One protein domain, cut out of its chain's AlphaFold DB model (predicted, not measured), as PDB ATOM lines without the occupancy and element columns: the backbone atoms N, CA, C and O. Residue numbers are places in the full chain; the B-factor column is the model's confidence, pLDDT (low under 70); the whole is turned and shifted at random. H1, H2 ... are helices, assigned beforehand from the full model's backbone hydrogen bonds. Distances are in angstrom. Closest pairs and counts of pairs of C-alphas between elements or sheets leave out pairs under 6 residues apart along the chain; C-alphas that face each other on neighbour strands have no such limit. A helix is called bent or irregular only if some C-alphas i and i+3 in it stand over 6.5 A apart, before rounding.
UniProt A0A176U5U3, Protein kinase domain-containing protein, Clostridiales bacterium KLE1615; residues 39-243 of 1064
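This is residues 39 to 243 of the 1064 residues of the protein "Protein kinase domain-containing protein" of Clostridiales bacterium KLE1615 (UniProt A0A176U5U3). Two lobes of helices are joined through the bent helix H1: H1a bundles with H11 and H12 in one lobe, with H10 packed on H11, and H1b turns off into the other, a loose ring of H1b, H4, H3, H2 and H5. The short helices H6 to H9 follow as a string of turns, H6 and H8 packing on H1a. The 205 printed residues, with twelve named helices, H1 to H12 in chain order, and no named strand, are all helix by class; the whole is compact, with a radius of gyration of the C-alphas of 18.3 A and spans of 54 by 38 by 31 A.

Each residue pair here is the closest pair of C-alphas. The hub is H1, residues 39 to 66, one helix by its hydrogen bonds but bent: C-alphas 54 and 57 are 9.1 A apart, and arms H1a, residues 39 to 54, and H1b, residues 57 to 66, are about perpendicular at 81 degrees. H2, residues 76 to 83, and H3, residues 88 to 99, form a hairpin (Glu 83 and Gln 91, 5.5 A). H4, residues 110 to 122, touches H1b at a shallow tilt of 19 degrees, opposite ways, Pro 60 and Ser 117 being 4.6 A apart; H3 and H4 form a hairpin. H5, residues 125 to 135, touches H1a at a steep tilt of 55 degrees (Gly 48 and His 133, 4.4 A) and also touches H2 (Val 82 and Leu 131, 6.9 A). H6, residues 138 to 146, touches H1a (Gln 44 and Met 138, 5.9 A). H7, residues 148 to 153, only just touches H1b, with 3 pairs within 8 A. H8, residues 155 to 161, touches H1a (Ala 54 and Thr 161, 5.5 A); it and H9, residues 163 to 167, only just touch, with 3 pairs, and only at the corner. H10, residues 170 to 188, and H11, residues 201 to 217, form a hairpin (Gly 180 and Pro 210, 5.1 A). H1a, H11 and H12, residues 224 to 241, form a bundle; Ala 42 and Leu 230 are 5.5 A apart. O i to N i+4 pairs are all within hydrogen-bond range in H1a, H2, H3, H4, H5, H7, H8 and H12, but 5 of 6 in H1b, 14 of 15 in H10, 11 of 13 in H11, 2 of 5 in H6 and 0 of 1 in H9; O i to N i+3 pairs within range are 4 of 6 in H6 and 2 of 2 in H9.

H1a, 22.6 A, begins at C-alpha 39, (-22.890, 11.960, 42.129). H10 measures 27.4 A, H11 23.9 A and H12 25.6 A, ending at C-alpha 241, (-14.403, 20.219, 42.643).

The printed part has no cut. Its farthest C-alphas, Thr 111 and Lys 243, are 56.9 A apart. The H10 to H11 link, residues 189 to 200, is long. Mean pLDDT is 71.5 for the printed part; 82 residues are under 70, among them 180 to 203.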
ATOM      1  N   THR A  39     -21.600  11.254  42.217       73.62
ATOM      2  CA  THR A  39     -22.890  11.960  42.129       73.62
ATOM      3  C   THR A  39     -23.824  11.322  41.098       73.62
ATOM      4  O   THR A  39     -25.019  11.194  41.362       73.62
ATOM      5  N   ASN A  40     -23.306  10.817  39.972       75.44
ATOM      6  CA  ASN A  40     -24.108  10.073  38.996       75.44
ATOM      7  C   ASN A  40     -24.750   8.816  39.608       75.44
ATOM      8  O   ASN A  40     -25.934   8.559  39.376       75.44
ATOM      9  N   ARG A  41     -24.013   8.057  40.435       76.75
ATOM     10  CA  ARG A  41     -24.580   6.926  41.190       76.75
ATOM     11  C   ARG A  41     -25.610   7.368  42.232       76.75
ATOM     12  O   ARG A  41     -26.631   6.698  42.377       76.75
ATOM     13  N   ALA A  42     -25.392   8.493  42.916       81.25
ATOM     14  CA  ALA A  42     -26.363   9.042  43.865       81.25
ATOM     15  C   ALA A  42     -27.688   9.431  43.178       81.25
ATOM     16  O   ALA A  42     -28.754   9.042  43.655       81.25
ATOM     17  N   VAL A  43     -27.635  10.106  42.020       81.00
ATOM     18  CA  VAL A  43     -28.829  10.440  41.216       81.00
ATOM     19  C   VAL A  43     -29.548   9.176  40.741       81.00
ATOM     20  O   VAL A  43     -30.766   9.091  40.864       81.00
ATOM     21  N   GLN A  44     -28.823   8.166  40.246       79.62
ATOM     22  CA  GLN A  44     -29.432   6.896  39.825       79.62
ATOM     23  C   GLN A  44     -30.149   6.184  40.984       79.62
ATOM     24  O   GLN A  44     -31.301   5.783  40.821       79.62
ATOM     25  N   LYS A  45     -29.517   6.088  42.166       83.06
ATOM     26  CA  LYS A  45     -30.135   5.518  43.377       83.06
ATOM     27  C   LYS A  45     -31.388   6.299  43.790       83.06
ATOM     28  O   LYS A  45     -32.405   5.691  44.117       83.06
ATOM     29  N   TYR A  46     -31.330   7.633  43.763       87.94
ATOM     30  CA  TYR A  46     -32.470   8.477  44.119       87.94
ATOM     31  C   TYR A  46     -33.653   8.283  43.163       87.94
ATOM     32  O   TYR A  46     -34.757   7.970  43.610       87.94
ATOM     33  N   LEU A  47     -33.419   8.409  41.852       84.00
ATOM     34  CA  LEU A  47     -34.461   8.240  40.838       84.00
ATOM     35  C   LEU A  47     -35.069   6.834  40.903       84.00
ATOM     36  O   LEU A  47     -36.290   6.706  40.899       84.00
ATOM     37  N   GLY A  48     -34.245   5.791  41.054       83.31
ATOM     38  CA  GLY A  48     -34.709   4.415  41.255       83.31
ATOM     39  C   GLY A  48     -35.639   4.265  42.466       83.31
ATOM     40  O   GLY A  48     -36.668   3.597  42.371       83.31
ATOM     41  N   THR A  49     -35.337   4.928  43.587       87.12
ATOM     42  CA  THR A  49     -36.233   4.961  44.755       87.12
ATOM     43  C   THR A  49     -37.517   5.742  44.469       87.12
ATOM     44  O   THR A  49     -38.589   5.238  44.785       87.12
ATOM     45  N   ALA A  50     -37.463   6.895  43.796       86.56
ATOM     46  CA  ALA A  50     -38.667   7.642  43.419       86.56
ATOM     47  C   ALA A  50     -39.600   6.837  42.484       86.56
ATOM     48  O   ALA A  50     -40.820   6.849  42.665       86.56
ATOM     49  N   TYR A  51     -39.046   6.061  41.541       84.56
ATOM     50  CA  TYR A  51     -39.820   5.095  40.750       84.56
ATOM     51  C   TYR A  51     -40.429   3.991  41.607       84.56
ATOM     52  O   TYR A  51     -41.588   3.633  41.397       84.56
ATOM     53  N   PHE A  52     -39.680   3.462  42.575       87.00
ATOM     54  CA  PHE A  52     -40.184   2.426  43.468       87.00
ATOM     55  C   PHE A  52     -41.336   2.941  44.347       87.00
ATOM     56  O   PHE A  52     -42.353   2.262  44.446       87.00
ATOM     57  N   CYS A  53     -41.251   4.166  44.876       86.06
ATOM     58  CA  CYS A  53     -42.339   4.819  45.614       86.06
ATOM     59  C   CYS A  53     -43.594   5.057  44.751       86.06
ATOM     60  O   CYS A  53     -44.713   4.924  45.243       86.06
ATOM     61  N   ALA A  54     -43.440   5.396  43.464       84.19
ATOM     62  CA  ALA A  54     -44.576   5.677  42.578       84.19
ATOM     63  C   ALA A  54     -45.231   4.428  41.964       84.19
ATOM     64  O   ALA A  54     -46.447   4.391  41.777       84.19
ATOM     65  N   ILE A  55     -44.438   3.412  41.626       84.75
ATOM     66  CA  ILE A  55     -44.918   2.185  40.978       84.75
ATOM     67  C   ILE A  55     -45.282   1.138  42.041       84.75
ATOM     68  O   ILE A  55     -46.375   0.566  42.001       84.75
ATOM     69  N   GLY A  56     -44.386   0.910  43.006       79.94
ATOM     70  CA  GLY A  56     -44.569   0.034  44.164       79.94
ATOM     71  C   GLY A  56     -45.161  -1.334  43.820       79.94
ATOM     72  O   GLY A  56     -44.677  -2.053  42.946       79.94
ATOM     73  N   ASN A  57     -46.262  -1.679  44.489       77.62
ATOM     74  CA  ASN A  57     -46.964  -2.953  44.307       77.62
ATOM     75  C   ASN A  57     -47.616  -3.142  42.923       77.62
ATOM     76  O   ASN A  57     -48.035  -4.255  42.624       77.62
ATOM     77  N   ASN A  58     -47.676  -2.110  42.075       81.44
ATOM     78  CA  ASN A  58     -48.167  -2.220  40.695       81.44
ATOM     79  C   ASN A  58     -47.069  -2.666  39.710       81.44
ATOM     80  O   ASN A  58     -47.365  -2.949  38.550       81.44
ATOM     81  N   LEU A  59     -45.805  -2.747  40.153       82.88
ATOM     82  CA  LEU A  59     -44.673  -3.216  39.345       82.88
ATOM     83  C   LEU A  59     -44.932  -4.549  38.610       82.88
ATOM     84  O   LEU A  59     -44.562  -4.621  37.441       82.88
ATOM     85  N   PRO A  60     -45.584  -5.577  39.199       82.19
ATOM     86  CA  PRO A  60     -45.831  -6.851  38.518       82.19
ATOM     87  C   PRO A  60     -46.750  -6.736  37.296       82.19
ATOM     88  O   PRO A  60     -46.613  -7.507  36.344       82.19
ATOM     89  N   ASP A  61     -47.692  -5.793  37.325       81.19
ATOM     90  CA  ASP A  61     -48.696  -5.600  36.277       81.19
ATOM     91  C   ASP A  61     -48.201  -4.577  35.242       81.19
ATOM     92  O   ASP A  61     -48.282  -4.828  34.039       81.19
ATOM     93  N   LEU A  62     -47.532  -3.508  35.696       76.25
ATOM     94  CA  LEU A  62     -46.768  -2.598  34.836       76.25
ATOM     95  C   LEU A  62     -45.724  -3.359  34.007       76.25
ATOM     96  O   LEU A  62     -45.612  -3.131  32.806       76.25
ATOM     97  N   MET A  63     -44.979  -4.282  34.625       75.81
ATOM     98  CA  MET A  63     -44.014  -5.134  33.925       75.81
ATOM     99  C   MET A  63     -44.685  -6.023  32.881       75.81
ATOM    100  O   MET A  63     -44.106  -6.249  31.817       75.81
ATOM    101  N   LYS A  64     -45.912  -6.487  33.143       76.62
ATOM    102  CA  LYS A  64     -46.673  -7.297  32.193       76.62
ATOM    103  C   LYS A  64     -47.009  -6.514  30.925       76.62
ATOM    104  O   LYS A  64     -46.822  -7.040  29.833       76.62
ATOM    105  N   ASP A  65     -47.444  -5.263  31.053       73.19
ATOM    106  CA  ASP A  65     -47.793  -4.422  29.900       73.19
ATOM    107  C   ASP A  65     -46.566  -3.775  29.235       73.19
ATOM    108  O   ASP A  65     -46.514  -3.646  28.011       73.19
ATOM    109  N   PHE A  66     -45.518  -3.469  30.005       70.62
ATOM    110  CA  PHE A  66     -44.222  -3.031  29.483       70.62
ATOM    111  C   PHE A  66     -43.616  -4.082  28.537       70.62
ATOM    112  O   PHE A  66     -43.280  -3.775  27.389       70.62
ATOM    113  N   LEU A  67     -43.568  -5.342  28.981       71.81
ATOM    114  CA  LEU A  67     -43.051  -6.480  28.215       71.81
ATOM    115  C   LEU A  67     -43.967  -6.928  27.049       71.81
ATOM    116  O   LEU A  67     -43.530  -7.707  26.198       71.81
ATOM    117  N   LYS A  68     -45.209  -6.424  26.966       69.31
ATOM    118  CA  LYS A  68     -46.111  -6.601  25.806       69.31
ATOM    119  C   LYS A  68     -45.864  -5.619  24.668       69.31
ATOM    120  O   LYS A  68     -46.321  -5.885  23.556       69.31
ATOM    121  N   SER A  69     -45.214  -4.485  24.937       59.09
ATOM    122  CA  SER A  69     -45.078  -3.409  23.952       59.09
ATOM    123  C   SER A  69     -44.336  -3.860  22.683       59.09
ATOM    124  O   SER A  69     -43.530  -4.791  22.687       59.09
ATOM    125  N   ASP A  70     -44.664  -3.227  21.558       48.47
ATOM    126  CA  ASP A  70     -44.545  -3.749  20.188       48.47
ATOM    127  C   ASP A  70     -43.120  -3.776  19.587       48.47
ATOM    128  O   ASP A  70     -42.930  -3.737  18.373       48.47
ATOM    129  N   GLY A  71     -42.096  -3.899  20.433       49.88
ATOM    130  CA  GLY A  71     -40.696  -4.020  20.017       49.88
ATOM    131  C   GLY A  71     -39.984  -2.686  19.773       49.88
ATOM    132  O   GLY A  71     -38.871  -2.680  19.238       49.88
ATOM    133  N   THR A  72     -40.585  -1.566  20.183       49.62
ATOM    134  CA  THR A  72     -39.904  -0.264  20.278       49.62
ATOM    135  C   THR A  72     -38.817  -0.295  21.364       49.62
ATOM    136  O   THR A  72     -37.660  -0.026  21.055       49.62
ATOM    137  N   TYR A  73     -39.166  -0.720  22.584       49.75
ATOM    138  CA  TYR A  73     -38.318  -1.372  23.606       49.75
ATOM    139  C   TYR A  73     -39.286  -2.175  24.499       49.75
ATOM    140  O   TYR A  73     -40.228  -1.574  25.006       49.75
ATOM    141  N   PRO A  74     -39.104  -3.501  24.645       48.50
ATOM    142  CA  PRO A  74     -37.968  -4.018  25.401       48.50
ATOM    143  C   PRO A  74     -36.997  -4.858  24.569       48.50
ATOM    144  O   PRO A  74     -37.345  -5.478  23.563       48.50
ATOM    145  N   SER A  75     -35.751  -4.894  25.024       52.62
ATOM    146  CA  SER A  75     -34.678  -5.710  24.456       52.62
ATOM    147  C   SER A  75     -34.364  -6.923  25.339       52.62
ATOM    148  O   SER A  75     -34.744  -6.961  26.505       52.62
ATOM    149  N   LEU A  76     -33.613  -7.899  24.805       50.38
ATOM    150  CA  LEU A  76     -33.113  -9.046  25.586       50.38
ATOM    151  C   LEU A  76     -32.416  -8.599  26.885       50.38
ATOM    152  O   LEU A  76     -32.625  -9.212  27.918       50.38
ATOM    153  N   VAL A  77     -31.717  -7.459  26.861       50.88
ATOM    154  CA  VAL A  77     -31.032  -6.863  28.023       50.88
ATOM    155  C   VAL A  77     -31.980  -6.554  29.192       50.88
ATOM    156  O   VAL A  77     -31.565  -6.608  30.345       50.88
ATOM    157  N   GLU A  78     -33.248  -6.224  28.927       61.38
ATOM    158  CA  GLU A  78     -34.247  -5.976  29.976       61.38
ATOM    159  C   GLU A  78     -34.868  -7.289  30.490       61.38
ATOM    160  O   GLU A  78     -35.171  -7.374  31.675       61.38
ATOM    161  N   LEU A  79     -34.954  -8.339  29.659       67.44
ATOM    162  CA  LEU A  79     -35.254  -9.703  30.126       67.44
ATOM    163  C   LEU A  79     -34.123 -10.247  31.010       67.44
ATOM    164  O   LEU A  79     -34.403 -10.699  32.111       67.44
ATOM    165  N   ASP A  80     -32.862 -10.128  30.590       66.38
ATOM    166  CA  ASP A  80     -31.691 -10.601  31.344       66.38
ATOM    167  C   ASP A  80     -31.552  -9.875  32.710       66.38
ATOM    168  O   ASP A  80     -31.106 -10.457  33.701       66.38
ATOM    169  N   ARG A  81     -31.971  -8.598  32.795       71.69
ATOM    170  CA  ARG A  81     -32.041  -7.828  34.060       71.69
ATOM    171  C   ARG A  81     -33.139  -8.324  35.011       71.69
ATOM    172  O   ARG A  81     -32.956  -8.190  36.220       71.69
ATOM    173  N   VAL A  82     -34.240  -8.864  34.479       75.50
ATOM    174  CA  VAL A  82     -35.391  -9.414  35.223       75.50
ATOM    175  C   VAL A  82     -35.149 -10.874  35.623       75.50
ATOM    176  O   VAL A  82     -35.419 -11.246  36.760       75.50
ATOM    177  N   GLU A  83     -34.571 -11.674  34.723       80.25
ATOM    178  CA  GLU A  83     -34.275 -13.107  34.867       80.25
ATOM    179  C   GLU A  83     -33.610 -13.437  36.209       80.25
ATOM    180  O   GLU A  83     -34.071 -14.310  36.936       80.25
ATOM    181  N   ARG A  84     -32.582 -12.669  36.588       79.25
ATOM    182  CA  ARG A  84     -31.821 -12.841  37.840       79.25
ATOM    183  C   ARG A  84     -32.622 -12.644  39.141       79.25
ATOM    184  O   ARG A  84     -32.078 -12.899  40.210       79.25
ATOM    185  N   PHE A  85     -33.860 -12.155  39.055       77.06
ATOM    186  CA  PHE A  85     -34.795 -11.986  40.174       77.06
ATOM    187  C   PHE A  85     -36.040 -12.888  40.056       77.06
ATOM    188  O   PHE A  85     -36.891 -12.875  40.943       77.06
ATOM    189  N   CYS A  86     -36.158 -13.656  38.971       82.38
ATOM    190  CA  CYS A  86     -37.227 -14.628  38.751       82.38
ATOM    191  C   CYS A  86     -36.902 -15.986  39.393       82.38
ATOM    192  O   CYS A  86     -35.741 -16.307  39.660       82.38
ATOM    193  N   SER A  87     -37.926 -16.817  39.585       81.56
ATOM    194  CA  SER A  87     -37.776 -18.207  40.019       81.56
ATOM    195  C   SER A  87     -37.093 -19.060  38.941       81.56
ATOM    196  O   SER A  87     -37.169 -18.749  37.750       81.56
ATOM    197  N   ASP A  88     -36.448 -20.165  39.335       70.62
ATOM    198  CA  ASP A  88     -35.762 -21.071  38.395       70.62
ATOM    199  C   ASP A  88     -36.694 -21.554  37.262       70.62
ATOM    200  O   ASP A  88     -36.269 -21.679  36.112       70.62
ATOM    201  N   GLU A  89     -37.981 -21.780  37.552       75.56
ATOM    202  CA  GLU A  89     -38.974 -22.197  36.553       75.56
ATOM    203  C   GLU A  89     -39.227 -21.110  35.496       75.56
ATOM    204  O   GLU A  89     -39.272 -21.404  34.294       75.56
ATOM    205  N   THR A  90     -39.326 -19.848  35.920       80.75
ATOM    206  CA  THR A  90     -39.477 -18.695  35.028       80.75
ATOM    207  C   THR A  90     -38.186 -18.378  34.282       80.75
ATOM    208  O   THR A  90     -38.254 -18.129  33.082       80.75
ATOM    209  N   GLN A  91     -37.007 -18.467  34.909       78.00
ATOM    210  CA  GLN A  91     -35.714 -18.345  34.212       78.00
ATOM    211  C   GLN A  91     -35.600 -19.380  33.081       78.00
ATOM    212  O   GLN A  91     -35.273 -19.056  31.937       78.00
ATOM    213  N   ILE A  92     -35.973 -20.633  33.360       70.25
ATOM    214  CA  ILE A  92     -36.044 -21.705  32.360       70.25
ATOM    215  C   ILE A  92     -37.052 -21.368  31.245       70.25
ATOM    216  O   ILE A  92     -36.807 -21.703  30.081       70.25
ATOM    217  N   ALA A  93     -38.176 -20.719  31.558       72.19
ATOM    218  CA  ALA A  93     -39.159 -20.284  30.566       72.19
ATOM    219  C   ALA A  93     -38.657 -19.100  29.707       72.19
ATOM    220  O   ALA A  93     -38.809 -19.148  28.482       72.19
ATOM    221  N   ILE A  94     -37.974 -18.111  30.304       74.31
ATOM    222  CA  ILE A  94     -37.276 -17.015  29.606       74.31
ATOM    223  C   ILE A  94     -36.269 -17.597  28.611       74.31
ATOM    224  O   ILE A  94     -36.376 -17.340  27.410       74.31
ATOM    225  N   HIS A  95     -35.359 -18.466  29.061       73.12
ATOM    226  CA  HIS A  95     -34.363 -19.104  28.194       73.12
ATOM    227  C   HIS A  95     -34.986 -19.924  27.050       73.12
ATOM    228  O   HIS A  95     -34.496 -19.880  25.917       73.12
ATOM    229  N   LYS A  96     -36.078 -20.663  27.299       68.56
ATOM    230  CA  LYS A  96     -36.807 -21.406  26.250       68.56
ATOM    231  C   LYS A  96     -37.396 -20.464  25.197       68.56
ATOM    232  O   LYS A  96     -37.296 -20.746  24.002       68.56
ATOM    233  N   TRP A  97     -37.971 -19.339  25.623       72.19
ATOM    234  CA  TRP A  97     -38.504 -18.317  24.724       72.19
ATOM    235  C   TRP A  97     -37.394 -17.625  23.920       72.19
ATOM    236  O   TRP A  97     -37.519 -17.501  22.699       72.19
ATOM    237  N   GLN A  98     -36.282 -17.256  24.567       68.56
ATOM    238  CA  GLN A  98     -35.093 -16.682  23.925       68.56
ATOM    239  C   GLN A  98     -34.535 -17.625  22.842       68.56
ATOM    240  O   GLN A  98     -34.307 -17.206  21.707       68.56
ATOM    241  N   ALA A  99     -34.371 -18.915  23.162       61.12
ATOM    242  CA  ALA A  99     -33.824 -19.920  22.248       61.12
ATOM    243  C   ALA A  99     -34.719 -20.205  21.023       61.12
ATOM    244  O   ALA A  99     -34.216 -20.587  19.966       61.12
ATOM    245  N   GLY A 100     -36.037 -20.008  21.138       58.41
ATOM    246  CA  GLY A 100     -37.002 -20.297  20.072       58.41
ATOM    247  C   GLY A 100     -37.096 -19.252  18.948       58.41
ATOM    248  O   GLY A 100     -37.794 -19.489  17.959       58.41
ATOM    249  N   LYS A 101     -36.444 -18.085  19.067       59.47
ATOM    250  CA  LYS A 101     -36.700 -16.911  18.205       59.47
ATOM    251  C   LYS A 101     -35.522 -16.617  17.261       59.47
ATOM    252  O   LYS A 101     -34.369 -16.579  17.667       59.47
ATOM    253  N   LYS A 102     -35.815 -16.342  15.978       45.19
ATOM    254  CA  LYS A 102     -34.811 -15.983  14.943       45.19
ATOM    255  C   LYS A 102     -34.710 -14.483  14.607       45.19
ATOM    256  O   LYS A 102     -33.913 -14.123  13.743       45.19
ATOM    257  N   LYS A 103     -35.505 -13.610  15.238       42.19
ATOM    258  CA  LYS A 103     -35.478 -12.142  15.055       42.19
ATOM    259  C   LYS A 103     -35.832 -11.414  16.357       42.19
ATOM    260  O   LYS A 103     -36.639 -11.910  17.137       42.19
ATOM    261  N   SER A 104     -35.262 -10.226  16.554       47.09
ATOM    262  CA  SER A 104     -35.359  -9.390  17.763       47.09
ATOM    263  C   SER A 104     -36.595  -8.470  17.796       47.09
ATOM    264  O   SER A 104     -36.483  -7.283  18.092       47.09
ATOM    265  N   SER A 105     -37.766  -8.990  17.417       47.19
ATOM    266  CA  SER A 105     -38.968  -8.172  17.172       47.19
ATOM    267  C   SER A 105     -40.282  -8.954  17.319       47.19
ATOM    268  O   SER A 105     -41.171  -8.856  16.474       47.19
ATOM    269  N   ALA A 106     -40.388  -9.807  18.335       51.31
ATOM    270  CA  ALA A 106     -41.616 -10.532  18.643       51.31
ATOM    271  C   ALA A 106     -41.943 -10.358  20.123       51.31
ATOM    272  O   ALA A 106     -41.045 -10.495  20.953       51.31
ATOM    273  N   SER A 107     -43.212 -10.115  20.439       58.66
ATOM    274  CA  SER A 107     -43.691 -10.019  21.815       58.66
ATOM    275  C   SER A 107     -43.454 -11.313  22.603       58.66
ATOM    276  O   SER A 107     -43.326 -12.422  22.049       58.66
ATOM    277  N   ILE A 108     -43.362 -11.142  23.919       69.25
ATOM    278  CA  ILE A 108     -43.361 -12.231  24.892       69.25
ATOM    279  C   ILE A 108     -44.798 -12.772  24.978       69.25
ATOM    280  O   ILE A 108     -45.755 -12.016  24.812       69.25
ATOM    281  N   ASP A 109     -44.970 -14.086  25.127       74.69
ATOM    282  CA  ASP A 109     -46.309 -14.683  25.190       74.69
ATOM    283  C   ASP A 109     -46.977 -14.473  26.558       74.69
ATOM    284  O   ASP A 109     -46.310 -14.306  27.579       74.69
ATOM    285  N   GLU A 110     -48.315 -14.482  26.581       80.12
ATOM    286  CA  GLU A 110     -49.107 -14.189  27.786       80.12
ATOM    287  C   GLU A 110     -48.800 -15.154  28.946       80.12
ATOM    288  O   GLU A 110     -48.935 -14.769  30.109       80.12
ATOM    289  N   THR A 111     -48.351 -16.379  28.656       81.31
ATOM    290  CA  THR A 111     -47.963 -17.371  29.667       81.31
ATOM    291  C   THR A 111     -46.678 -16.944  30.367       81.31
ATOM    292  O   THR A 111     -46.690 -16.754  31.582       81.31
ATOM    293  N   LEU A 112     -45.597 -16.703  29.616       83.00
ATOM    294  CA  LEU A 112     -44.322 -16.237  30.168       83.00
ATOM    295  C   LEU A 112     -44.454 -14.858  30.839       83.00
ATOM    296  O   LEU A 112     -43.922 -14.645  31.926       83.00
ATOM    297  N   LEU A 113     -45.243 -13.949  30.259       82.00
ATOM    298  CA  LEU A 113     -45.598 -12.669  30.886       82.00
ATOM    299  C   LEU A 113     -46.305 -12.848  32.237       82.00
ATOM    300  O   LEU A 113     -46.094 -12.060  33.152       82.00
ATOM    301  N   THR A 114     -47.153 -13.872  32.374       84.19
ATOM    302  CA  THR A 114     -47.841 -14.174  33.639       84.19
ATOM    303  C   THR A 114     -46.904 -14.831  34.653       84.19
ATOM    304  O   THR A 114     -47.004 -14.511  35.830       84.19
ATOM    305  N   MET A 115     -45.956 -15.669  34.221       85.69
ATOM    306  CA  MET A 115     -44.917 -16.229  35.102       85.69
ATOM    307  C   MET A 115     -44.024 -15.124  35.690       85.69
ATOM    308  O   MET A 115     -43.926 -15.004  36.906       85.69
ATOM    309  N   ILE A 116     -43.482 -14.243  34.838       85.75
ATOM    310  CA  ILE A 116     -42.678 -13.081  35.260       85.75
ATOM    311  C   ILE A 116     -43.487 -12.161  36.193       85.75
ATOM    312  O   ILE A 116     -42.986 -11.730  37.228       85.75
ATOM    313  N   SER A 117     -44.752 -11.886  35.860       86.44
ATOM    314  CA  SER A 117     -45.646 -11.085  36.708       86.44
ATOM    315  C   SER A 117     -45.905 -11.750  38.070       86.44
ATOM    316  O   SER A 117     -45.928 -11.062  39.084       86.44
ATOM    317  N   ASN A 118     -46.051 -13.075  38.141       87.88
ATOM    318  CA  ASN A 118     -46.264 -13.772  39.411       87.88
ATOM    319  C   ASN A 118     -45.006 -13.771  40.292       87.88
ATOM    320  O   ASN A 118     -45.112 -13.377  41.450       87.88
ATOM    321  N   ASP A 119     -43.828 -14.088  39.742       89.06
ATOM    322  CA  ASP A 119     -42.555 -14.012  40.481       89.06
ATOM    323  C   ASP A 119     -42.334 -12.608  41.065       89.06
ATOM    324  O   ASP A 119     -42.064 -12.451  42.255       89.06
ATOM    325  N   ILE A 120     -42.510 -11.560  40.247       86.81
ATOM    326  CA  ILE A 120     -42.356 -10.168  40.693       86.81
ATOM    327  C   ILE A 120     -43.448  -9.792  41.707       86.81
ATOM    328  O   ILE A 120     -43.211  -8.931  42.549       86.81
ATOM    329  N   ARG A 121     -44.633 -10.421  41.689       88.38
ATOM    330  CA  ARG A 121     -45.682 -10.197  42.702       88.38
ATOM    331  C   ARG A 121     -45.317 -10.837  44.044       88.38
ATOM    332  O   ARG A 121     -45.497 -10.181  45.073       88.38
ATOM    333  N   GLU A 122     -44.767 -12.049  44.031       86.56
ATOM    334  CA  GLU A 122     -44.365 -12.819  45.221       86.56
ATOM    335  C   GLU A 122     -43.018 -12.376  45.823       86.56
ATOM    336  O   GLU A 122     -42.793 -12.560  47.019       86.56
ATOM    337  N   ALA A 123     -42.153 -11.723  45.038       85.44
ATOM    338  CA  ALA A 123     -40.881 -11.158  45.489       85.44
ATOM    339  C   ALA A 123     -41.018 -10.202  46.695       85.44
ATOM    340  O   ALA A 123     -42.029  -9.509  46.868       85.44
ATOM    341  N   SER A 124     -39.972 -10.110  47.518       85.62
ATOM    342  CA  SER A 124     -39.950  -9.199  48.671       85.62
ATOM    343  C   SER A 124     -39.884  -7.718  48.241       85.62
ATOM    344  O   SER A 124     -39.526  -7.429  47.091       85.62
ATOM    345  N   PRO A 125     -40.231  -6.754  49.119       82.50
ATOM    346  CA  PRO A 125     -40.119  -5.325  48.814       82.50
ATOM    347  C   PRO A 125     -38.710  -4.917  48.369       82.50
ATOM    348  O   PRO A 125     -38.568  -4.145  47.426       82.50
ATOM    349  N   GLU A 126     -37.682  -5.497  48.987       81.81
ATOM    350  CA  GLU A 126     -36.269  -5.230  48.703       81.81
ATOM    351  C   GLU A 126     -35.893  -5.735  47.304       81.81
ATOM    352  O   GLU A 126     -35.313  -4.993  46.517       81.81
ATOM    353  N   ILE A 127     -36.317  -6.952  46.934       82.62
ATOM    354  CA  ILE A 127     -36.098  -7.507  45.587       82.62
ATOM    355  C   ILE A 127     -36.821  -6.666  44.523       82.62
ATOM    356  O   ILE A 127     -36.272  -6.413  43.451       82.62
ATOM    357  N   LYS A 128     -38.038  -6.186  44.814       84.88
ATOM    358  CA  LYS A 128     -38.779  -5.275  43.925       84.88
ATOM    359  C   LYS A 128     -38.063  -3.923  43.781       84.88
ATOM    360  O   LYS A 128     -38.035  -3.373  42.680       84.88
ATOM    361  N   GLN A 129     -37.457  -3.409  44.852       84.62
ATOM    362  CA  GLN A 129     -36.677  -2.171  44.839       84.62
ATOM    363  C   GLN A 129     -35.364  -2.329  44.053       84.62
ATOM    364  O   GLN A 129     -35.105  -1.518  43.167       84.62
ATOM    365  N   ASP A 130     -34.599  -3.400  44.283       81.56
ATOM    366  CA  ASP A 130     -33.381  -3.744  43.529       81.56
ATOM    367  C   ASP A 130     -33.668  -3.963  42.033       81.56
ATOM    368  O   ASP A 130     -32.896  -3.542  41.160       81.56
ATOM    369  N   LEU A 131     -34.806  -4.589  41.713       80.44
ATOM    370  CA  LEU A 131     -35.291  -4.726  40.344       80.44
ATOM    371  C   LEU A 131     -35.506  -3.341  39.715       80.44
ATOM    372  O   LEU A 131     -34.902  -3.059  38.679       80.44
ATOM    373  N   VAL A 132     -36.271  -2.449  40.359       79.81
ATOM    374  CA  VAL A 132     -36.489  -1.076  39.867       79.81
ATOM    375  C   VAL A 132     -35.179  -0.293  39.747       79.81
ATOM    376  O   VAL A 132     -34.926   0.282  38.692       79.81
ATOM    377  N   HIS A 133     -34.312  -0.319  40.762       79.56
ATOM    378  CA  HIS A 133     -32.998   0.346  40.752       79.56
ATOM    379  C   HIS A 133     -32.118  -0.129  39.590       79.56
ATOM    380  O   HIS A 133     -31.391   0.665  38.999       79.56
ATOM    381  N   SER A 134     -32.208  -1.409  39.221       73.44
ATOM    382  CA  SER A 134     -31.442  -1.966  38.101       73.44
ATOM    383  C   SER A 134     -32.093  -1.811  36.725       73.44
ATOM    384  O   SER A 134     -31.406  -1.966  35.715       73.44
ATOM    385  N   MET A 135     -33.386  -1.491  36.646       68.06
ATOM    386  CA  MET A 135     -34.101  -1.260  35.386       68.06
ATOM    387  C   MET A 135     -34.229   0.226  35.028       68.06
ATOM    388  O   MET A 135     -34.097   0.580  33.857       68.06
ATOM    389  N   PHE A 136     -34.463   1.092  36.015       67.00
ATOM    390  CA  PHE A 136     -34.810   2.500  35.823       67.00
ATOM    391  C   PHE A 136     -33.630   3.435  36.133       67.00
ATOM    392  O   PHE A 136     -33.679   4.276  37.029       67.00
ATOM    393  N   ASP A 137     -32.554   3.282  35.357       63.91
ATOM    394  CA  ASP A 137     -31.391   4.175  35.377       63.91
ATOM    395  C   ASP A 137     -31.691   5.567  34.757       63.91
ATOM    396  O   ASP A 137     -32.768   5.818  34.208       63.91
ATOM    397  N   MET A 138     -30.732   6.506  34.801       60.62
ATOM    398  CA  MET A 138     -30.901   7.844  34.196       60.62
ATOM    399  C   MET A 138     -31.266   7.799  32.698       60.62
ATOM    400  O   MET A 138     -31.965   8.686  32.206       60.62
ATOM    401  N   ALA A 139     -30.828   6.784  31.944       59.19
ATOM    402  CA  ALA A 139     -31.200   6.649  30.537       59.19
ATOM    403  C   ALA A 139     -32.639   6.131  30.374       59.19
ATOM    404  O   ALA A 139     -33.306   6.514  29.411       59.19
ATOM    405  N   ALA A 140     -33.152   5.341  31.320       60.59
ATOM    406  CA  ALA A 140     -34.580   5.041  31.415       60.59
ATOM    407  C   ALA A 140     -35.411   6.285  31.780       60.59
ATOM    408  O   ALA A 140     -36.461   6.492  31.170       60.59
ATOM    409  N   PHE A 141     -34.919   7.158  32.674       63.91
ATOM    410  CA  PHE A 141     -35.566   8.448  32.964       63.91
ATOM    411  C   PHE A 141     -35.769   9.262  31.671       63.91
ATOM    412  O   PHE A 141     -36.893   9.636  31.336       63.91
ATOM    413  N   MET A 142     -34.710   9.432  30.866       57.84
ATOM    414  CA  MET A 142     -34.774  10.180  29.597       57.84
ATOM    415  C   MET A 142     -35.776   9.608  28.581       57.84
ATOM    416  O   MET A 142     -36.345  10.369  27.790       57.84
ATOM    417  N   LYS A 143     -36.030   8.289  28.597       58.47
ATOM    418  CA  LYS A 143     -37.024   7.646  27.716       58.47
ATOM    419  C   LYS A 143     -38.466   8.067  28.036       58.47
ATOM    420  O   LYS A 143     -39.288   8.036  27.127       58.47
ATOM    421  N   LEU A 144     -38.793   8.496  29.261       59.81
ATOM    422  CA  LEU A 144     -40.168   8.878  29.640       59.81
ATOM    423  C   LEU A 144     -40.681  10.129  28.923       59.81
ATOM    424  O   LEU A 144     -41.875  10.225  28.651       59.81
ATOM    425  N   GLY A 145     -39.799  11.075  28.593       52.78
ATOM    426  CA  GLY A 145     -40.163  12.212  27.745       52.78
ATOM    427  C   GLY A 145     -40.347  11.813  26.276       52.78
ATOM    428  O   GLY A 145     -41.272  12.289  25.619       52.78
ATOM    429  N   ALA A 146     -39.484  10.913  25.788       46.12
ATOM    430  CA  ALA A 146     -39.289  10.622  24.366       46.12
ATOM    431  C   ALA A 146     -40.073   9.414  23.811       46.12
ATOM    432  O   ALA A 146     -40.201   9.291  22.594       46.12
ATOM    433  N   VAL A 147     -40.576   8.512  24.659       56.38
ATOM    434  CA  VAL A 147     -41.278   7.287  24.240       56.38
ATOM    435  C   VAL A 147     -42.694   7.277  24.811       56.38
ATOM    436  O   VAL A 147     -42.895   7.131  26.018       56.38
ATOM    437  N   GLN A 148     -43.688   7.381  23.923       60.06
ATOM    438  CA  GLN A 148     -45.103   7.509  24.289       60.06
ATOM    439  C   GLN A 148     -45.596   6.381  25.212       60.06
ATOM    440  O   GLN A 148     -46.389   6.637  26.110       60.06
ATOM    441  N   THR A 149     -45.098   5.152  25.046       59.28
ATOM    442  CA  THR A 149     -45.453   3.996  25.887       59.28
ATOM    443  C   THR A 149     -45.052   4.198  27.351       59.28
ATOM    444  O   THR A 149     -45.896   4.095  28.237       59.28
ATOM    445  N   TYR A 150     -43.791   4.567  27.614       61.16
ATOM    446  CA  TYR A 150     -43.317   4.879  28.969       61.16
ATOM    447  C   TYR A 150     -44.092   6.079  29.545       61.16
ATOM    448  O   TYR A 150     -44.523   6.045  30.700       61.16
ATOM    449  N   ARG A 151     -44.321   7.118  28.724       66.62
ATOM    450  CA  ARG A 151     -45.079   8.321  29.102       66.62
ATOM    451  C   ARG A 151     -46.528   8.016  29.486       66.62
ATOM    452  O   ARG A 151     -47.030   8.605  30.432       66.62
ATOM    453  N   ASN A 152     -47.193   7.102  28.789       70.94
ATOM    454  CA  ASN A 152     -48.580   6.735  29.079       70.94
ATOM    455  C   ASN A 152     -48.707   5.858  30.333       70.94
ATOM    456  O   ASN A 152     -49.715   5.952  31.025       70.94
ATOM    457  N   LEU A 153     -47.709   5.014  30.622       72.56
ATOM    458  CA  LEU A 153     -47.769   4.045  31.721       72.56
ATOM    459  C   LEU A 153     -47.289   4.617  33.066       72.56
ATOM    460  O   LEU A 153     -47.986   4.488  34.066       72.56
ATOM    461  N   VAL A 154     -46.112   5.250  33.111       75.50
ATOM    462  CA  VAL A 154     -45.434   5.588  34.384       75.50
ATOM    463  C   VAL A 154     -45.643   7.045  34.805       75.50
ATOM    464  O   VAL A 154     -45.755   7.337  35.994       75.50
ATOM    465  N   TYR A 155     -45.744   7.981  33.854       77.75
ATOM    466  CA  TYR A 155     -45.924   9.407  34.166       77.75
ATOM    467  C   TYR A 155     -47.207   9.726  34.967       77.75
ATOM    468  O   TYR A 155     -47.122  10.551  35.877       77.75
ATOM    469  N   PRO A 156     -48.371   9.074  34.737       81.00
ATOM    470  CA  PRO A 156     -49.557   9.288  35.572       81.00
ATOM    471  C   PRO A 156     -49.348   8.862  37.031       81.00
ATOM    472  O   PRO A 156     -49.881   9.501  37.936       81.00
ATOM    473  N   MET A 157     -48.541   7.821  37.262       84.00
ATOM    474  CA  MET A 157     -48.218   7.312  38.598       84.00
ATOM    475  C   MET A 157     -47.288   8.282  39.337       84.00
ATOM    476  O   MET A 157     -47.559   8.651  40.475       84.00
ATOM    477  N   LEU A 158     -46.257   8.793  38.650       82.62
ATOM    478  CA  LEU A 158     -45.403   9.867  39.173       82.62
ATOM    479  C   LEU A 158     -46.231  11.113  39.537       82.62
ATOM    480  O   LEU A 158     -46.118  11.618  40.648       82.62
ATOM    481  N   LEU A 159     -47.138  11.555  38.655       81.62
ATOM    482  CA  LEU A 159     -48.060  12.665  38.934       81.62
ATOM    483  C   LEU A 159     -48.993  12.393  40.126       81.62
ATOM    484  O   LEU A 159     -49.472  13.340  40.752       81.62
ATOM    485  N   GLN A 160     -49.314  11.133  40.430       83.69
ATOM    486  CA  GLN A 160     -50.126  10.761  41.589       83.69
ATOM    487  C   GLN A 160     -49.320  10.826  42.893       83.69
ATOM    488  O   GLN A 160     -49.812  11.415  43.854       83.69
ATOM    489  N   THR A 161     -48.102  10.281  42.905       86.38
ATOM    490  CA  THR A 161     -47.240  10.188  44.099       86.38
ATOM    491  C   THR A 161     -46.482  11.481  44.419       86.38
ATOM    492  O   THR A 161     -46.204  11.745  45.588       86.38
ATOM    493  N   PHE A 162     -46.208  12.326  43.418       87.25
ATOM    494  CA  PHE A 162     -45.453  13.577  43.564       87.25
ATOM    495  C   PHE A 162     -46.303  14.789  43.129       87.25
ATOM    496  O   PHE A 162     -46.274  15.195  41.962       87.25
ATOM    497  N   PRO A 163     -47.092  15.396  44.043       79.06
ATOM    498  CA  PRO A 163     -47.998  16.498  43.709       79.06
ATOM    499  C   PRO A 163     -47.311  17.730  43.106       79.06
ATOM    500  O   PRO A 163     -47.929  18.428  42.305       79.06
ATOM    501  N   GLU A 164     -46.039  17.984  43.427       78.75
ATOM    502  CA  GLU A 164     -45.273  19.117  42.886       78.75
ATOM    503  C   GLU A 164     -45.042  19.033  41.370       78.75
ATOM    504  O   GLU A 164     -44.881  20.059  40.708       78.75
ATOM    505  N   MET A 165     -45.127  17.838  40.773       78.25
ATOM    506  CA  MET A 165     -45.130  17.690  39.315       78.25
ATOM    507  C   MET A 165     -46.351  18.360  38.664       78.25
ATOM    508  O   MET A 165     -46.240  18.876  37.553       78.25
ATOM    509  N   LYS A 166     -47.504  18.395  39.351       72.81
ATOM    510  CA  LYS A 166     -48.753  19.008  38.855       72.81
ATOM    511  C   LYS A 166     -48.760  20.537  38.944       72.81
ATOM    512  O   LYS A 166     -49.630  21.162  38.345       72.81
ATOM    513  N   THR A 167     -47.840  21.147  39.695       70.88
ATOM    514  CA  THR A 167     -47.742  22.616  39.822       70.88
ATOM    515  C   THR A 167     -46.806  23.240  38.782       70.88
ATOM    516  O   THR A 167     -46.717  24.464  38.682       70.88
ATOM    517  N   GLN A 168     -46.128  22.418  37.973       65.94
ATOM    518  CA  GLN A 168     -45.289  22.870  36.864       65.94
ATOM    519  C   GLN A 168     -46.113  23.003  35.566       65.94
ATOM    520  O   GLN A 168     -46.987  22.176  35.322       65.94
ATOM    521  N   PRO A 169     -45.814  23.974  34.679       63.50
ATOM    522  CA  PRO A 169     -46.421  24.032  33.347       63.50
ATOM    523  C   PRO A 169     -46.147  22.760  32.528       63.50
ATOM    524  O   PRO A 169     -45.023  22.257  32.550       63.50
ATOM    525  N   ASP A 170     -47.117  22.306  31.724       55.53
ATOM    526  CA  ASP A 170     -47.071  21.034  30.968       55.53
ATOM    527  C   ASP A 170     -45.795  20.819  30.132       55.53
ATOM    528  O   ASP A 170     -45.332  19.693  29.934       55.53
ATOM    529  N   ASN A 171     -45.206  21.906  29.624       58.97
ATOM    530  CA  ASN A 171     -43.984  21.867  28.818       58.97
ATOM    531  C   ASN A 171     -42.683  21.911  29.646       58.97
ATOM    532  O   ASN A 171     -41.624  21.568  29.119       58.97
ATOM    533  N   LYS A 172     -42.731  22.297  30.929       64.94
ATOM    534  CA  LYS A 172     -41.548  22.493  31.784       64.94
ATOM    535  C   LYS A 172     -40.895  21.168  32.180       64.94
ATOM    536  O   LYS A 172     -39.671  21.100  32.189       64.94
ATOM    537  N   TRP A 173     -41.677  20.114  32.433       65.50
ATOM    538  CA  TRP A 173     -41.132  18.780  32.727       65.50
ATOM    539  C   TRP A 173     -40.370  18.191  31.532       65.50
ATOM    540  O   TRP A 173     -39.243  17.729  31.698       65.50
ATOM    541  N   SER A 174     -40.936  18.281  30.316       64.88
ATOM    542  CA  SER A 174     -40.214  17.870  29.100       64.88
ATOM    543  C   SER A 174     -38.945  18.694  28.943       64.88
ATOM    544  O   SER A 174     -37.871  18.120  28.897       64.88
ATOM    545  N   ARG A 175     -39.039  20.032  28.998       68.44
ATOM    546  CA  ARG A 175     -37.877  20.930  28.891       68.44
ATOM    547  C   ARG A 175     -36.764  20.589  29.886       68.44
ATOM    548  O   ARG A 175     -35.623  20.509  29.464       68.44
ATOM    549  N   LEU A 176     -37.063  20.334  31.163       68.31
ATOM    550  CA  LEU A 176     -36.044  19.940  32.151       68.31
ATOM    551  C   LEU A 176     -35.376  18.599  31.802       68.31
ATOM    552  O   LEU A 176     -34.150  18.502  31.849       68.31
ATOM    553  N   ASN A 177     -36.159  17.596  31.399       67.94
ATOM    554  CA  ASN A 177     -35.647  16.298  30.950       67.94
ATOM    555  C   ASN A 177     -34.824  16.406  29.652       67.94
ATOM    556  O   ASN A 177     -33.768  15.792  29.534       67.94
ATOM    557  N   ASP A 178     -35.293  17.194  28.687       69.12
ATOM    558  CA  ASP A 178     -34.652  17.407  27.392       69.12
ATOM    559  C   ASP A 178     -33.364  18.240  27.544       69.12
ATOM    560  O   ASP A 178     -32.353  17.903  26.936       69.12
ATOM    561  N   THR A 179     -33.334  19.237  28.436       70.06
ATOM    562  CA  THR A 179     -32.112  19.952  28.841       70.06
ATOM    563  C   THR A 179     -31.122  19.017  29.542       70.06
ATOM    564  O   THR A 179     -29.969  18.951  29.126       70.06
ATOM    565  N   GLY A 180     -31.547  18.244  30.551       66.19
ATOM    566  CA  GLY A 180     -30.669  17.292  31.249       66.19
ATOM    567  C   GLY A 180     -30.110  16.195  30.334       66.19
ATOM    568  O   GLY A 180     -28.963  15.777  30.486       66.19
ATOM    569  N   LYS A 181     -30.891  15.773  29.334       67.62
ATOM    570  CA  LYS A 181     -30.487  14.862  28.254       67.62
ATOM    571  C   LYS A 181     -29.488  15.503  27.289       67.62
ATOM    572  O   LYS A 181     -28.504  14.854  26.944       67.62
ATOM    573  N   ASN A 182     -29.735  16.733  26.841       66.81
ATOM    574  CA  ASN A 182     -28.871  17.417  25.880       66.81
ATOM    575  C   ASN A 182     -27.509  17.733  26.506       66.81
ATOM    576  O   ASN A 182     -26.509  17.261  25.983       66.81
ATOM    577  N   ILE A 183     -27.484  18.373  27.682       63.59
ATOM    578  CA  ILE A 183     -26.238  18.680  28.405       63.59
ATOM    579  C   ILE A 183     -25.487  17.382  28.756       63.59
ATOM    580  O   ILE A 183     -24.270  17.303  28.616       63.59
ATOM    581  N   ARG A 184     -26.187  16.288  29.104       62.00
ATOM    582  CA  ARG A 184     -25.516  14.985  29.231       62.00
ATOM    583  C   ARG A 184     -24.888  14.536  27.907       62.00
ATOM    584  O   ARG A 184     -23.743  14.110  27.923       62.00
ATOM    585  N   ASN A 185     -25.599  14.571  26.783       60.47
ATOM    586  CA  ASN A 185     -25.055  14.115  25.496       60.47
ATOM    587  C   ASN A 185     -23.870  14.971  25.014       60.47
ATOM    588  O   ASN A 185     -22.977  14.436  24.365       60.47
ATOM    589  N   GLU A 186     -23.887  16.259  25.345       57.66
ATOM    590  CA  GLU A 186     -22.903  17.283  24.987       57.66
ATOM    591  C   GLU A 186     -21.616  17.177  25.826       57.66
ATOM    592  O   GLU A 186     -20.531  17.115  25.256       57.66
ATOM    593  N   TYR A 187     -21.729  17.056  27.158       51.25
ATOM    594  CA  TYR A 187     -20.578  17.087  28.077       51.25
ATOM    595  C   TYR A 187     -20.180  15.718  28.671       51.25
ATOM    596  O   TYR A 187     -19.035  15.546  29.071       51.25
ATOM    597  N   ILE A 188     -21.089  14.734  28.748       52.34
ATOM    598  CA  ILE A 188     -20.841  13.388  29.336       52.34
ATOM    599  C   ILE A 188     -20.927  12.260  28.283       52.34
ATOM    600  O   ILE A 188     -20.344  11.188  28.454       52.34
ATOM    601  N   GLY A 189     -21.672  12.466  27.198       48.50
ATOM    602  CA  GLY A 189     -21.860  11.515  26.106       48.50
ATOM    603  C   GLY A 189     -22.558  10.196  26.481       48.50
ATOM    604  O   GLY A 189     -23.331  10.062  27.444       48.50
ATOM    605  N   HIS A 190     -22.294   9.170  25.667       42.22
ATOM    606  CA  HIS A 190     -22.557   7.778  26.029       42.22
ATOM    607  C   HIS A 190     -21.482   7.292  27.009       42.22
ATOM    608  O   HIS A 190     -20.310   7.603  26.831       42.22
ATOM    609  N   ILE A 191     -21.876   6.499  28.015       37.84
ATOM    610  CA  ILE A 191     -20.958   6.003  29.052       37.84
ATOM    611  C   ILE A 191     -20.051   4.905  28.472       37.84
ATOM    612  O   ILE A 191     -20.285   3.706  28.614       37.84
ATOM    613  N   THR A 192     -19.002   5.366  27.805       32.56
ATOM    614  CA  THR A 192     -17.718   4.698  27.595       32.56
ATOM    615  C   THR A 192     -16.663   5.518  28.334       32.56
ATOM    616  O   THR A 192     -16.772   6.740  28.388       32.56
ATOM    617  N   VAL A 193     -15.670   4.849  28.922       33.47
ATOM    618  CA  VAL A 193     -14.890   5.329  30.087       33.47
ATOM    619  C   VAL A 193     -14.205   6.701  29.914       33.47
ATOM    620  O   VAL A 193     -13.964   7.384  30.903       33.47
ATOM    621  N   ASN A 194     -13.940   7.143  28.684       37.09
ATOM    622  CA  ASN A 194     -13.043   8.269  28.405       37.09
ATOM    623  C   ASN A 194     -13.735   9.649  28.294       37.09
ATOM    624  O   ASN A 194     -13.050  10.646  28.096       37.09
ATOM    625  N   ALA A 195     -15.067   9.739  28.396       40.31
ATOM    626  CA  ALA A 195     -15.796  10.981  28.084       40.31
ATOM    627  C   ALA A 195     -15.699  12.100  29.147       40.31
ATOM    628  O   ALA A 195     -15.945  13.257  28.831       40.31
ATOM    629  N   ALA A 196     -15.341  11.790  30.397       42.09
ATOM    630  CA  ALA A 196     -15.383  12.751  31.510       42.09
ATOM    631  C   ALA A 196     -14.104  13.614  31.676       42.09
ATOM    632  O   ALA A 196     -14.010  14.420  32.599       42.09
ATOM    633  N   GLY A 197     -13.122  13.459  30.780       45.09
ATOM    634  CA  GLY A 197     -11.717  13.824  31.000       45.09
ATOM    635  C   GLY A 197     -11.348  15.300  31.211       45.09
ATOM    636  O   GLY A 197     -10.184  15.555  31.486       45.09
ATOM    637  N   THR A 198     -12.261  16.269  31.082       50.84
ATOM    638  CA  THR A 198     -11.948  17.710  31.245       50.84
ATOM    639  C   THR A 198     -13.086  18.556  31.830       50.84
ATOM    640  O   THR A 198     -13.035  19.779  31.733       50.84
ATOM    641  N   ILE A 199     -14.131  17.962  32.421       57.88
ATOM    642  CA  ILE A 199     -15.247  18.755  32.970       57.88
ATOM    643  C   ILE A 199     -14.791  19.453  34.264       57.88
ATOM    644  O   ILE A 199     -14.433  18.788  35.240       57.88
ATOM    645  N   ASP A 200     -14.803  20.786  34.282       62.75
ATOM    646  CA  ASP A 200     -14.538  21.600  35.473       62.75
ATOM    647  C   ASP A 200     -15.742  21.629  36.437       62.75
ATOM    648  O   ASP A 200     -16.847  21.185  36.118       62.75
ATOM    649  N   ALA A 201     -15.546  22.165  37.643       63.09
ATOM    650  CA  ALA A 201     -16.575  22.156  38.681       63.09
ATOM    651  C   ALA A 201     -17.805  23.036  38.381       63.09
ATOM    652  O   ALA A 201     -18.867  22.781  38.955       63.09
ATOM    653  N   GLU A 202     -17.705  24.049  37.517       65.25
ATOM    654  CA  GLU A 202     -18.828  24.901  37.116       65.25
ATOM    655  C   GLU A 202     -19.605  24.284  35.946       65.25
ATOM    656  O   GLU A 202     -20.825  24.150  36.037       65.25
ATOM    657  N   THR A 203     -18.925  23.784  34.910       65.94
ATOM    658  CA  THR A 203     -19.570  23.013  33.827       65.94
ATOM    659  C   THR A 203     -20.232  21.738  34.367       65.94
ATOM    660  O   THR A 203     -21.348  21.381  33.977       65.94
ATOM    661  N   TRP A 204     -19.616  21.075  35.354       73.69
ATOM    662  CA  TRP A 204     -20.245  19.961  36.071       73.69
ATOM    663  C   TRP A 204     -21.478  20.405  36.875       73.69
ATOM    664  O   TRP A 204     -22.513  19.736  36.807       73.69
ATOM    665  N   LYS A 205     -21.425  21.549  37.577       72.75
ATOM    666  CA  LYS A 205     -22.599  22.128  38.256       72.75
ATOM    667  C   LYS A 205     -23.738  22.391  37.271       72.75
ATOM    668  O   LYS A 205     -24.872  21.999  37.533       72.75
ATOM    669  N   GLN A 206     -23.452  22.986  36.116       72.50
ATOM    670  CA  GLN A 206     -24.440  23.200  35.052       72.50
ATOM    671  C   GLN A 206     -25.015  21.874  34.523       72.50
ATOM    672  O   GLN A 206     -26.207  21.799  34.226       72.50
ATOM    673  N   THR A 207     -24.209  20.809  34.500       70.50
ATOM    674  CA  THR A 207     -24.627  19.462  34.083       70.50
ATOM    675  C   THR A 207     -25.507  18.742  35.110       70.50
ATOM    676  O   THR A 207     -26.457  18.065  34.715       70.50
ATOM    677  N   ILE A 208     -25.254  18.887  36.418       76.44
ATOM    678  CA  ILE A 208     -26.046  18.218  37.471       76.44
ATOM    679  C   ILE A 208     -27.332  18.981  37.840       76.44
ATOM    680  O   ILE A 208     -28.330  18.372  38.217       76.44
ATOM    681  N   ASN A 209     -27.352  20.302  37.669       81.38
ATOM    682  CA  ASN A 209     -28.447  21.201  38.054       81.38
ATOM    683  C   ASN A 209     -29.837  20.842  37.447       81.38
ATOM    684  O   ASN A 209     -30.829  20.872  38.183       81.38
ATOM    685  N   PRO A 210     -29.976  20.412  36.172       79.31
ATOM    686  CA  PRO A 210     -31.242  19.878  35.649       79.31
ATOM    687  C   PRO A 210     -31.718  18.616  36.381       79.31
ATOM    688  O   PRO A 210     -32.912  18.470  36.639       79.31
ATOM    689  N   TRP A 211     -30.789  17.725  36.744       79.06
ATOM    690  CA  TRP A 211     -31.073  16.477  37.458       79.06
ATOM    691  C   TRP A 211     -31.460  16.732  38.910       79.06
ATOM    692  O   TRP A 211     -32.433  16.162  39.390       79.06
ATOM    693  N   GLU A 212     -30.768  17.645  39.586       85.38
ATOM    694  CA  GLU A 212     -31.116  18.107  40.929       85.38
ATOM    695  C   GLU A 212     -32.528  18.717  40.974       85.38
ATOM    696  O   GLU A 212     -33.331  18.349  41.830       85.38
ATOM    697  N   LYS A 213     -32.887  19.555  39.990       84.44
ATOM    698  CA  LYS A 213     -34.245  20.115  39.832       84.44
ATOM    699  C   LYS A 213     -35.316  19.063  39.540       84.44
ATOM    700  O   LYS A 213     -36.457  19.225  39.954       84.44
ATOM    701  N   ILE A 214     -34.971  17.998  38.820       82.50
ATOM    702  CA  ILE A 214     -35.853  16.838  38.637       82.50
ATOM    703  C   ILE A 214     -36.046  16.108  39.971       82.50
ATOM    704  O   ILE A 214     -37.172  15.769  40.325       82.50
ATOM    705  N   CYS A 215     -34.965  15.900  40.727       86.44
ATOM    706  CA  CYS A 215     -35.011  15.202  42.006       86.44
ATOM    707  C   CYS A 215     -35.788  15.989  43.069       86.44
ATOM    708  O   CYS A 215     -36.510  15.381  43.850       86.44
ATOM    709  N   SER A 216     -35.705  17.324  43.086       86.38
ATOM    710  CA  SER A 216     -36.452  18.142  44.050       86.38
ATOM    711  C   SER A 216     -37.959  18.141  43.785       86.38
ATOM    712  O   SER A 216     -38.727  18.020  44.731       86.38
ATOM    713  N   ILE A 217     -38.388  18.146  42.517       85.31
ATOM    714  CA  ILE A 217     -39.806  17.986  42.124       85.31
ATOM    715  C   ILE A 217     -40.356  16.587  42.487       85.31
ATOM    716  O   ILE A 217     -41.564  16.415  42.658       85.31
ATOM    717  N   LEU A 218     -39.482  15.583  42.605       85.12
ATOM    718  CA  LEU A 218     -39.817  14.225  43.049       85.12
ATOM    719  C   LEU A 218     -39.674  14.039  44.572       85.12
ATOM    720  O   LEU A 218     -39.785  12.914  45.059       85.12
ATOM    721  N   LYS A 219     -39.454  15.111  45.347       87.88
ATOM    722  CA  LYS A 219     -39.349  15.021  46.804       87.88
ATOM    723  C   LYS A 219     -40.730  14.850  47.446       87.88
ATOM    724  O   LYS A 219     -41.659  15.616  47.214       87.88
ATOM    725  N   ASN A 220     -40.838  13.857  48.319       87.31
ATOM    726  CA  ASN A 220     -41.935  13.661  49.266       87.31
ATOM    727  C   ASN A 220     -41.373  13.003  50.549       87.31
ATOM    728  O   ASN A 220     -40.161  12.818  50.651       87.31
ATOM    729  N   GLU A 221     -42.212  12.643  51.527       86.12
ATOM    730  CA  GLU A 221     -41.725  11.971  52.748       86.12
ATOM    731  C   GLU A 221     -41.124  10.575  52.459       86.12
ATOM    732  O   GLU A 221     -40.087  10.248  53.029       86.12
ATOM    733  N   ASP A 222     -41.676   9.794  51.519       83.06
ATOM    734  CA  ASP A 222     -41.168   8.446  51.178       83.06
ATOM    735  C   ASP A 222     -39.763   8.466  50.544       83.06
ATOM    736  O   ASP A 222     -38.990   7.517  50.672       83.06
ATOM    737  N   THR A 223     -39.422   9.549  49.840       88.12
ATOM    738  CA  THR A 223     -38.131   9.738  49.155       88.12
ATOM    739  C   THR A 223     -37.151  10.616  49.939       88.12
ATOM    740  O   THR A 223     -36.010  10.801  49.509       88.12
ATOM    741  N   LYS A 224     -37.565  11.156  51.088       86.38
ATOM    742  CA  LYS A 224     -36.869  12.197  51.859       86.38
ATOM    743  C   LYS A 224     -35.436  11.841  52.241       86.38
ATOM    744  O   LYS A 224     -34.522  12.587  51.901       86.38
ATOM    745  N   GLU A 225     -35.233  10.675  52.853       85.50
ATOM    746  CA  GLU A 225     -33.904  10.198  53.260       85.50
ATOM    747  C   GLU A 225     -32.973  10.038  52.045       85.50
ATOM    748  O   GLU A 225     -31.812  10.443  52.072       85.50
ATOM    749  N   ALA A 226     -33.495   9.512  50.931       84.31
ATOM    750  CA  ALA A 226     -32.735   9.369  49.695       84.31
ATOM    751  C   ALA A 226     -32.405  10.733  49.056       84.31
ATOM    752  O   ALA A 226     -31.331  10.885  48.473       84.31
ATOM    753  N   TYR A 227     -33.297  11.726  49.171       88.81
ATOM    754  CA  TYR A 227     -33.050  13.095  48.708       88.81
ATOM    755  C   TYR A 227     -31.960  13.767  49.551       88.81
ATOM    756  O   TYR A 227     -31.062  14.412  49.017       88.81
ATOM    757  N   GLU A 228     -31.999  13.585  50.867       87.44
ATOM    758  CA  GLU A 228     -31.014  14.139  51.801       87.44
ATOM    759  C   GLU A 228     -29.633  13.479  51.616       87.44
ATOM    760  O   GLU A 228     -28.625  14.185  51.566       87.44
ATOM    761  N   GLN A 229     -29.577  12.166  51.354       84.50
ATOM    762  CA  GLN A 229     -28.356  11.473  50.906       84.50
ATOM    763  C   GLN A 229     -27.820  12.023  49.570       84.50
ATOM    764  O   GLN A 229     -26.615  12.239  49.434       84.50
ATOM    765  N   LEU A 230     -28.694  12.275  48.587       86.94
ATOM    766  CA  LEU A 230     -28.308  12.859  47.298       86.94
ATOM    767  C   LEU A 230     -27.718  14.266  47.472       86.94
ATOM    768  O   LEU A 230     -26.657  14.558  46.923       86.94
ATOM    769  N   GLN A 231     -28.371  15.128  48.253       87.75
ATOM    770  CA  GLN A 231     -27.900  16.490  48.522       87.75
ATOM    771  C   GLN A 231     -26.571  16.502  49.286       87.75
ATOM    772  O   GLN A 231     -25.700  17.310  48.969       87.75
ATOM    773  N   ALA A 232     -26.367  15.578  50.231       83.00
ATOM    774  CA  ALA A 232     -25.093  15.432  50.932       83.00
ATOM    775  C   ALA A 232     -23.941  15.063  49.976       83.00
ATOM    776  O   ALA A 232     -22.875  15.680  50.034       83.00
ATOM    777  N   GLU A 233     -24.145  14.114  49.053       80.00
ATOM    778  CA  GLU A 233     -23.126  13.768  48.049       80.00
ATOM    779  C   GLU A 233     -22.945  14.865  46.977       80.00
ATOM    780  O   GLU A 233     -21.821  15.060  46.520       80.00
ATOM    781  N   ILE A 234     -23.982  15.643  46.624       81.62
ATOM    782  CA  ILE A 234     -23.845  16.843  45.769       81.62
ATOM    783  C   ILE A 234     -23.006  17.923  46.472       81.62
ATOM    784  O   ILE A 234     -22.063  18.443  45.878       81.62
ATOM    785  N   ALA A 235     -23.277  18.239  47.740       79.69
ATOM    786  CA  ALA A 235     -22.515  19.242  48.493       79.69
ATOM    787  C   ALA A 235     -21.036  18.839  48.668       79.69
ATOM    788  O   ALA A 235     -20.122  19.646  48.483       79.69
ATOM    789  N   LYS A 236     -20.791  17.558  48.962       75.44
ATOM    790  CA  LYS A 236     -19.462  16.934  49.059       75.44
ATOM    791  C   LYS A 236     -18.717  16.916  47.717       75.44
ATOM    792  O   LYS A 236     -17.502  17.128  47.693       75.44
ATOM    793  N   ALA A 237     -19.431  16.722  46.608       71.06
ATOM    794  CA  ALA A 237     -18.907  16.890  45.257       71.06
ATOM    795  C   ALA A 237     -18.528  18.353  44.967       71.06
ATOM    796  O   ALA A 237     -17.369  18.611  44.654       71.06
ATOM    797  N   ILE A 238     -19.421  19.325  45.206       71.81
ATOM    798  CA  ILE A 238     -19.124  20.767  45.073       71.81
ATOM    799  C   ILE A 238     -17.872  21.155  45.884       71.81
ATOM    800  O   ILE A 238     -17.011  21.873  45.377       71.81
ATOM    801  N   LYS A 239     -17.723  20.646  47.118       68.88
ATOM    802  CA  LYS A 239     -16.532  20.885  47.957       68.88
ATOM    803  C   LYS A 239     -15.260  20.187  47.447       68.88
ATOM    804  O   LYS A 239     -14.153  20.625  47.746       68.88
ATOM    805  N   SER A 240     -15.389  19.113  46.672       64.56
ATOM    806  CA  SER A 240     -14.252  18.415  46.055       64.56
ATOM    807  C   SER A 240     -13.792  19.089  44.759       64.56
ATOM    808  O   SER A 240     -12.595  19.288  44.588       64.56
ATOM    809  N   GLY A 241     -14.720  19.523  43.899       62.28
ATOM    810  CA  GLY A 241     -14.403  20.219  42.643       62.28
ATOM    811  C   GLY A 241     -13.832  21.634  42.814       62.28
ATOM    812  O   GLY A 241     -13.237  22.168  41.886       62.28
ATOM    813  N   LYS A 242     -13.965  22.239  44.002       62.53
ATOM    814  CA  LYS A 242     -13.296  23.505  44.356       62.53
ATOM    815  C   LYS A 242     -11.788  23.377  44.617       62.53
ATOM    816  O   LYS A 242     -11.139  24.398  44.818       62.53
ATOM    817  N   LYS A 243     -11.235  22.163  44.683       67.31
ATOM    818  CA  LYS A 243      -9.850  21.958  45.115       67.31
ATOM    819  C   LYS A 243      -8.856  22.117  43.970       67.31
ATOM    820  O   LYS A 243      -9.058  21.549  42.899       67.31
TER     821      LYS A 243